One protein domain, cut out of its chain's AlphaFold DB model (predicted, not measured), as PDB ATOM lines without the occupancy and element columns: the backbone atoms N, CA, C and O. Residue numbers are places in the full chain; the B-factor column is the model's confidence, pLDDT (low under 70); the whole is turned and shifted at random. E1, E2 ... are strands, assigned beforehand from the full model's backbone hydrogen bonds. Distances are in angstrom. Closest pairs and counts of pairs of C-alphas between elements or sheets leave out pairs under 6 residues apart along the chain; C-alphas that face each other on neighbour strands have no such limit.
ATOM      1  N   TYR A 716      10.446  34.216   5.631       61.62
ATOM      2  CA  TYR A 716      11.281  34.275   4.430       61.62
ATOM      3  C   TYR A 716      10.427  34.570   3.195       61.62
ATOM      4  O   TYR A 716       9.397  33.928   2.975       61.62
ATOM      5  N   LEU A 717      10.874  35.513   2.367       67.88
ATOM      6  CA  LEU A 717      10.294  35.791   1.051       67.88
ATOM      7  C   LEU A 717      11.215  35.266  -0.054       67.88
ATOM      8  O   LEU A 717      12.406  35.578  -0.058       67.88
ATOM      9  N   GLU A 718      10.655  34.509  -1.002       74.31
ATOM     10  CA  GLU A 718      11.367  33.976  -2.169       74.31
ATOM     11  C   GLU A 718      11.036  34.753  -3.454       74.31
ATOM     12  O   GLU A 718       9.871  34.899  -3.827       74.31
ATOM     13  N   PHE A 719      12.066  35.157  -4.199       73.62
ATOM     14  CA  PHE A 719      11.945  35.783  -5.519       73.62
ATOM     15  C   PHE A 719      12.804  35.075  -6.570       73.62
ATOM     16  O   PHE A 719      13.823  34.456  -6.258       73.62
ATOM     17  N   LYS A 720      12.424  35.201  -7.847       72.94
ATOM     18  CA  LYS A 720      13.304  34.825  -8.964       72.94
ATOM     19  C   LYS A 720      14.397  35.895  -9.133       72.94
ATOM     20  O   LYS A 720      14.046  37.075  -9.140       72.94
ATOM     21  N   PRO A 721      15.682  35.517  -9.276       78.31
ATOM     22  CA  PRO A 721      16.763  36.469  -9.520       78.31
ATOM     23  C   PRO A 721      16.592  37.177 -10.866       78.31
ATOM     24  O   PRO A 721      16.023  36.618 -11.807       78.31
ATOM     25  N   ASN A 722      17.130  38.391 -10.966       82.38
ATOM     26  CA  ASN A 722      17.305  39.054 -12.251       82.38
ATOM     27  C   ASN A 722      18.502  38.427 -12.985       82.38
ATOM     28  O   ASN A 722      19.516  38.101 -12.360       82.38
ATOM     29  N   VAL A 723      18.363  38.233 -14.295       80.31
ATOM     30  CA  VAL A 723      19.264  37.420 -15.122       80.31
ATOM     31  C   VAL A 723      19.868  38.308 -16.204       80.31
ATOM     32  O   VAL A 723      19.191  38.652 -17.173       80.31
ATOM     33  N   GLU A 724      21.136  38.685 -16.048       84.00
ATOM     34  CA  GLU A 724      21.818  39.607 -16.963       84.00
ATOM     35  C   GLU A 724      23.102  38.998 -17.540       84.00
ATOM     36  O   GLU A 724      23.806  38.225 -16.887       84.00
ATOM     37  N   CYS A 725      23.400  39.327 -18.797       80.06
ATOM     38  CA  CYS A 725      24.632  38.905 -19.455       80.06
ATOM     39  C   CYS A 725      25.792  39.858 -19.117       80.06
ATOM     40  O   CYS A 725      25.583  41.073 -19.117       80.06
ATOM     41  N   PRO A 726      27.021  39.350 -18.886       79.12
ATOM     42  CA  PRO A 726      28.214  40.189 -18.761       79.12
ATOM     43  C   PRO A 726      28.396  41.141 -19.954       79.12
ATOM     44  O   PRO A 726      28.074  40.789 -21.094       79.12
ATOM     45  N   GLU A 727      28.968  42.328 -19.717       78.94
ATOM     46  CA  GLU A 727      29.244  43.300 -20.784       78.94
ATOM     47  C   GLU A 727      29.976  42.654 -21.977       78.94
ATOM     48  O   GLU A 727      31.009  42.012 -21.795       78.94
ATOM     49  N   MET A 741      26.914  34.613 -24.946       81.38
ATOM     50  CA  MET A 741      27.927  34.337 -25.972       81.38
ATOM     51  C   MET A 741      28.687  35.606 -26.389       81.38
ATOM     52  O   MET A 741      28.064  36.608 -26.727       81.38
ATOM     53  N   GLU A 742      30.023  35.557 -26.431       85.12
ATOM     54  CA  GLU A 742      30.881  36.592 -27.037       85.12
ATOM     55  C   GLU A 742      31.559  36.055 -28.309       85.12
ATOM     56  O   GLU A 742      32.005  34.909 -28.371       85.12
ATOM     57  N   THR A 743      31.654  36.895 -29.347       82.31
ATOM     58  CA  THR A 743      32.365  36.566 -30.596       82.31
ATOM     59  C   THR A 743      33.741  37.230 -30.623       82.31
ATOM     60  O   THR A 743      33.883  38.387 -31.033       82.31
ATOM     61  N   ILE A 744      34.784  36.488 -30.251       81.38
ATOM     62  CA  ILE A 744      36.157  37.003 -30.226       81.38
ATOM     63  C   ILE A 744      36.766  36.952 -31.623       81.38
ATOM     64  O   ILE A 744      36.910  35.887 -32.225       81.38
ATOM     65  N   LYS A 745      37.199  38.112 -32.125       82.06
ATOM     66  CA  LYS A 745      37.808  38.253 -33.455       82.06
ATOM     67  C   LYS A 745      39.335  38.337 -33.379       82.06
ATOM     68  O   LYS A 745      39.890  39.067 -32.557       82.06
ATOM     69  N   LYS A 746      40.034  37.631 -34.273       76.94
ATOM     70  CA  LYS A 746      41.499  37.688 -34.445       76.94
ATOM     71  C   LYS A 746      41.873  37.848 -35.927       76.94
ATOM     72  O   LYS A 746      41.176  37.315 -36.790       76.94
ATOM     73  N   ALA A 862      36.150  33.126 -32.918       76.88
ATOM     74  CA  ALA A 862      35.824  32.069 -31.970       76.88
ATOM     75  C   ALA A 862      34.604  32.515 -31.159       76.88
ATOM     76  O   ALA A 862      34.378  33.718 -30.997       76.88
ATOM     77  N   LEU A 863      33.825  31.553 -30.675       76.88
ATOM     78  CA  LEU A 863      32.715  31.795 -29.759       76.88
ATOM     79  C   LEU A 863      33.159  31.372 -28.362       76.88
ATOM     80  O   LEU A 863      33.584  30.231 -28.180       76.88
ATOM     81  N   GLU A 864      33.059  32.285 -27.402       78.06
ATOM     82  CA  GLU A 864      33.215  31.978 -25.980       78.06
ATOM     83  C   GLU A 864      31.854  32.107 -25.291       78.06
ATOM     84  O   GLU A 864      31.028  32.942 -25.670       78.06
ATOM     85  N   PHE A 865      31.605  31.241 -24.307       78.19
ATOM     86  CA  PHE A 865      30.344  31.177 -23.571       78.19
ATOM     87  C   PHE A 865      30.585  31.560 -22.111       78.19
ATOM     88  O   PHE A 865      31.507  31.043 -21.480       78.19
ATOM     89  N   ALA A 866      29.739  32.436 -21.577       74.31
ATOM     90  CA  ALA A 866      29.758  32.864 -20.184       74.31
ATOM     91  C   ALA A 866      28.418  32.519 -19.509       74.31
ATOM     92  O   ALA A 866      27.375  32.624 -20.160       74.31
ATOM     93  N   PRO A 867      28.404  32.123 -18.224       74.25
ATOM     94  CA  PRO A 867      27.158  31.989 -17.476       74.25
ATOM     95  C   PRO A 867      26.513  33.364 -17.254       74.25
ATOM     96  O   PRO A 867      27.205  34.385 -17.197       74.25
ATOM     97  N   PHE A 868      25.189  33.393 -17.091       73.88
ATOM     98  CA  PHE A 868      24.489  34.610 -16.671       73.88
ATOM     99  C   PHE A 868      24.914  35.059 -15.269       73.88
ATOM    100  O   PHE A 868      25.174  34.244 -14.380       73.88
ATOM    101  N   ILE A 869      24.901  36.372 -15.049       82.69
ATOM    102  CA  ILE A 869      25.003  36.969 -13.722       82.69
ATOM    103  C   ILE A 869      23.599  36.973 -13.116       82.69
ATOM    104  O   ILE A 869      22.690  37.645 -13.608       82.69
ATOM    105  N   LEU A 870      23.429  36.205 -12.043       79.56
ATOM    106  CA  LEU A 870      22.215  36.194 -11.234       79.56
ATOM    107  C   LEU A 870      22.347  37.262 -10.149       79.56
ATOM    108  O   LEU A 870      23.258  37.202  -9.327       79.56
ATOM    109  N   SER A 871      21.446  38.243 -10.150       86.00
ATOM    110  CA  SER A 871      21.434  39.330  -9.167       86.00
ATOM    111  C   SER A 871      20.138  39.339  -8.360       86.00
ATOM    112  O   SER A 871      19.041  39.152  -8.893       86.00
ATOM    113  N   CYS A 872      20.273  39.550  -7.050       81.75
ATOM    114  CA  CYS A 872      19.152  39.694  -6.127       81.75
ATOM    115  C   CYS A 872      18.929  41.171  -5.768       81.75
ATOM    116  O   CYS A 872      19.906  41.918  -5.664       81.75
ATOM    117  N   PRO A 873      17.672  41.614  -5.564       78.25
ATOM    118  CA  PRO A 873      17.390  42.967  -5.095       78.25
ATOM    119  C   PRO A 873      18.039  43.250  -3.732       78.25
ATOM    120  O   PRO A 873      18.205  42.346  -2.912       78.25
ATOM    121  N   SER A 874      18.358  44.517  -3.459       72.44
ATOM    122  CA  SER A 874      18.907  44.945  -2.167       72.44
ATOM    123  C   SER A 874      18.029  44.477  -0.998       72.44
ATOM    124  O   SER A 874      16.849  44.813  -0.945       72.44
ATOM    125  N   GLY A 875      18.617  43.723  -0.066       74.94
ATOM    126  CA  GLY A 875      17.914  43.094   1.062       74.94
ATOM    127  C   GLY A 875      17.678  41.584   0.919       74.94
ATOM    128  O   GLY A 875      17.210  40.966   1.869       74.94
ATOM    129  N   TYR A 876      18.036  40.981  -0.221       79.25
ATOM    130  CA  TYR A 876      17.855  39.553  -0.495       79.25
ATOM    131  C   TYR A 876      19.192  38.864  -0.800       79.25
ATOM    132  O   TYR A 876      19.997  39.371  -1.582       79.25
ATOM    133  N   THR A 877      19.422  37.689  -0.216       80.12
ATOM    134  CA  THR A 877      20.592  36.831  -0.457       80.12
ATOM    135  C   THR A 877      20.236  35.669  -1.381       80.12
ATOM    136  O   THR A 877      19.126  35.145  -1.360       80.12
ATOM    137  N   GLN A 878      21.169  35.260  -2.240       78.12
ATOM    138  CA  GLN A 878      20.923  34.168  -3.178       78.12
ATOM    139  C   GLN A 878      21.042  32.803  -2.482       78.12
ATOM    140  O   GLN A 878      22.066  32.518  -1.863       78.12
ATOM    141  N   SER A 879      20.033  31.943  -2.636       77.25
ATOM    142  CA  SER A 879      20.051  30.543  -2.195       77.25
ATOM    143  C   SER A 879      19.312  29.663  -3.208       77.25
ATOM    144  O   SER A 879      18.248  30.043  -3.688       77.25
ATOM    145  N   GLU A 880      19.894  28.520  -3.584       78.44
ATOM    146  CA  GLU A 880      19.308  27.527  -4.513       78.44
ATOM    147  C   GLU A 880      18.723  28.101  -5.828       78.44
ATOM    148  O   GLU A 880      17.701  27.647  -6.340       78.44
ATOM    149  N   GLY A 881      19.360  29.132  -6.397       75.00
ATOM    150  CA  GLY A 881      18.883  29.784  -7.629       75.00
ATOM    151  C   GLY A 881      17.686  30.729  -7.437       75.00
ATOM    152  O   GLY A 881      17.158  31.252  -8.417       75.00
ATOM    153  N   LYS A 882      17.287  30.991  -6.189       78.00
ATOM    154  CA  LYS A 882      16.293  31.989  -5.779       78.00
ATOM    155  C   LYS A 882      16.956  33.109  -4.970       78.00
ATOM    156  O   LYS A 882      18.085  32.975  -4.501       78.00
ATOM    157  N   CYS A 883      16.238  34.207  -4.783       80.25
ATOM    158  CA  CYS A 883      16.593  35.280  -3.859       80.25
ATOM    159  C   CYS A 883      15.721  35.168  -2.610       80.25
ATOM    160  O   CYS A 883      14.498  35.211  -2.724       80.25
ATOM    161  N   VAL A 884      16.342  35.024  -1.442       82.38
ATOM    162  CA  VAL A 884      15.684  34.830  -0.145       82.38
ATOM    163  C   VAL A 884      15.976  36.031   0.748       82.38
ATOM    164  O   VAL A 884      17.121  36.460   0.863       82.38
ATOM    165  N   GLY A 885      14.944  36.607   1.356       77.75
ATOM    166  CA  GLY A 885      15.072  37.745   2.268       77.75
ATOM    167  C   GLY A 885      14.377  37.446   3.584       77.75
ATOM    168  O   GLY A 885      13.261  36.924   3.578       77.75
ATOM    169  N   VAL A 886      15.036  37.770   4.697       72.94
ATOM    170  CA  VAL A 886      14.469  37.647   6.046       72.94
ATOM    171  C   VAL A 886      13.698  38.926   6.351       72.94
ATOM    172  O   VAL A 886      14.282  40.011   6.332       72.94
ATOM    173  N   MET A 887      12.398  38.817   6.623       55.00
ATOM    174  CA  MET A 887      11.594  39.942   7.099       55.00
ATOM    175  C   MET A 887      11.276  39.804   8.584       55.00
ATOM    176  O   MET A 887      10.779  38.769   9.036       55.00
ATOM    177  N   ASP A 888      11.527  40.890   9.318       59.44
ATOM    178  CA  ASP A 888      11.070  41.074  10.691       59.44
ATOM    179  C   ASP A 888       9.526  41.088  10.705       59.44
ATOM    180  O   ASP A 888       8.921  41.946  10.046       59.44
ATOM    181  N   PRO A 889       8.863  40.172  11.438       53.38
ATOM    182  CA  PRO A 889       7.403  40.071  11.462       53.38
ATOM    183  C   PRO A 889       6.704  41.301  12.072       53.38
ATOM    184  O   PRO A 889       5.481  41.412  11.993       53.38
ATOM    185  N   THR A 890       7.445  42.244  12.665       62.00
ATOM    186  CA  THR A 890       6.909  43.514  13.180       62.00
ATOM    187  C   THR A 890       6.815  44.627  12.125       62.00
ATOM    188  O   THR A 890       6.253  45.689  12.413       62.00
ATOM    189  N   TYR A 891       7.317  44.417  10.900       63.78
ATOM    190  CA  TYR A 891       7.383  45.458   9.870       63.78
ATOM    191  C   TYR A 891       6.003  45.842   9.303       63.78
ATOM    192  O   TYR A 891       5.482  45.238   8.362       63.78
ATOM    193  N   GLN A 892       5.411  46.905   9.854       79.06
ATOM    194  CA  GLN A 892       4.170  47.503   9.358       79.06
ATOM    195  C   GLN A 892       4.449  48.656   8.387       79.06
ATOM    196  O   GLN A 892       5.209  49.579   8.682       79.06
ATOM    197  N   CYS A 893       3.778  48.643   7.232       71.12
ATOM    198  CA  CYS A 893       3.872  49.731   6.262       71.12
ATOM    199  C   CYS A 893       3.331  51.066   6.826       71.12
ATOM    200  O   CYS A 893       2.279  51.071   7.469       71.12
ATOM    201  N   PRO A 894       3.988  52.216   6.560       75.38
ATOM    202  CA  PRO A 894       3.537  53.518   7.053       75.38
ATOM    203  C   PRO A 894       2.098  53.866   6.645       75.38
ATOM    204  O   PRO A 894       1.672  53.589   5.521       75.38
ATOM    205  N   ASN A 895       1.365  54.550   7.532       66.12
ATOM    206  CA  ASN A 895      -0.024  54.968   7.307       66.12
ATOM    207  C   ASN A 895      -0.235  55.600   5.915       66.12
ATOM    208  O   ASN A 895       0.411  56.587   5.558       66.12
ATOM    209  N   GLY A 896      -1.168  55.038   5.140       69.94
ATOM    210  CA  GLY A 896      -1.440  55.441   3.752       69.94
ATOM    211  C   GLY A 896      -0.670  54.652   2.683       69.94
ATOM    212  O   GLY A 896      -0.774  54.979   1.498       69.94
ATOM    213  N   THR A 897       0.072  53.612   3.069       80.00
ATOM    214  CA  THR A 897       0.632  52.600   2.158       80.00
ATOM    215  C   THR A 897       0.108  51.203   2.488       80.00
ATOM    216  O   THR A 897      -0.270  50.932   3.623       80.00
ATOM    217  N   TYR A 898       0.074  50.322   1.488       78.12
ATOM    218  CA  TYR A 898      -0.215  48.896   1.636       78.12
ATOM    219  C   TYR A 898       1.023  48.082   1.250       78.12
ATOM    220  O   TYR A 898       1.792  48.492   0.378       78.12
ATOM    221  N   MET A 899       1.220  46.929   1.886       73.81
ATOM    222  CA  MET A 899       2.288  46.005   1.510       73.81
ATOM    223  C   MET A 899       1.934  45.348   0.170       73.81
ATOM    224  O   MET A 899       0.872  44.741   0.023       73.81
ATOM    225  N   ARG A 900       2.794  45.520  -0.832       76.25
ATOM    226  CA  ARG A 900       2.697  44.847  -2.133       76.25
ATOM    227  C   ARG A 900       3.184  43.398  -2.008       76.25
ATOM    228  O   ARG A 900       3.893  43.049  -1.070       76.25
TER     229      ARG A 900
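This is residues 716 to 727, 741 to 746 and 862 to 900 of the 938 residues of the protein "Oocyst wall protein 3" of Cryptosporidium parvum (strain Iowa II) (UniProt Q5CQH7). The printed part is a long, thin ribbon of three small antiparallel sheets placed one after another: the pair E3 and E4 at one end, the pair E2 and E5 in the middle, and the three strands E1, E7 and E6 beyond them. After E7 the printed part continues into a tail that bears E8, and residues 892 to 898 of it stick out at the other end. There are 57 printed residues with eight named strands, E1 to E8 in order along the chain, and no named helix, and the class is all strand. The larger sheet has the order E1, E7, E6. The whole is extended, with a radius of gyration of the C-alphas of 18.0 A and spans of 61 by 25 by 12 A.

E1, residues 716 to 719, is an edge strand antiparallel to the inner strand E7, residues 882 to 887, at 147 degrees; N 719 and O 883 are 2.8 A apart, within hydrogen-bond range. The other edge strand is E6, residues 877 to 879, which forms a hairpin with E7 at 129 degrees; N 877 and O 884 are within hydrogen-bond range at 2.8 A. E1 runs on into E2, residues 722 to 724, across a break of 2 residues, at 38 degrees. E2 is antiparallel to E5, residues 869 to 871, at 152 degrees, with N 869 and O 724 2.8 A apart, within hydrogen-bond range. E3, residues 741 to 746, is antiparallel to E4, residues 862 to 867, at 149 degrees, with N 742 and O 864 2.9 A apart, within hydrogen-bond range. E4 runs on into E5 across a break of 1 residue, at 23 degrees. The closest C-alphas of E5 and E6, those of Ser 871 and Gln 878, are 7.9 A apart. E5 and E7 are apart, but only just: their closest C-alphas are 8.2 A apart. E8, residues 897 to 899, pairs with no named strand.

E1 begins at C-alpha 716, (11.281, 34.275, 4.430), and is 10.1 A long. E3 is 16.3 A long and ends at C-alpha 746, (41.499, 37.688, -34.445). E4 measures 16.9 A and E7 15.8 A, while E2, E5, E6 and E8 have 3 residues each. E8 ends at C-alpha 899, (2.288, 46.005, 1.510).

The C-alphas farthest apart, those of Lys 746 and Asn 895, are 61.4 A apart. Residues 728 to 740 and 747 to 861 are not printed; the C-alphas across these cuts are 10.4 A and 8.4 A apart. Of the links that are printed whole, E7 to E8 is short and the others are tight. The mean pLDDT of the printed part is 75.7, and residues 716 to 717, 887 to 891 and 895 to 896 are under 70.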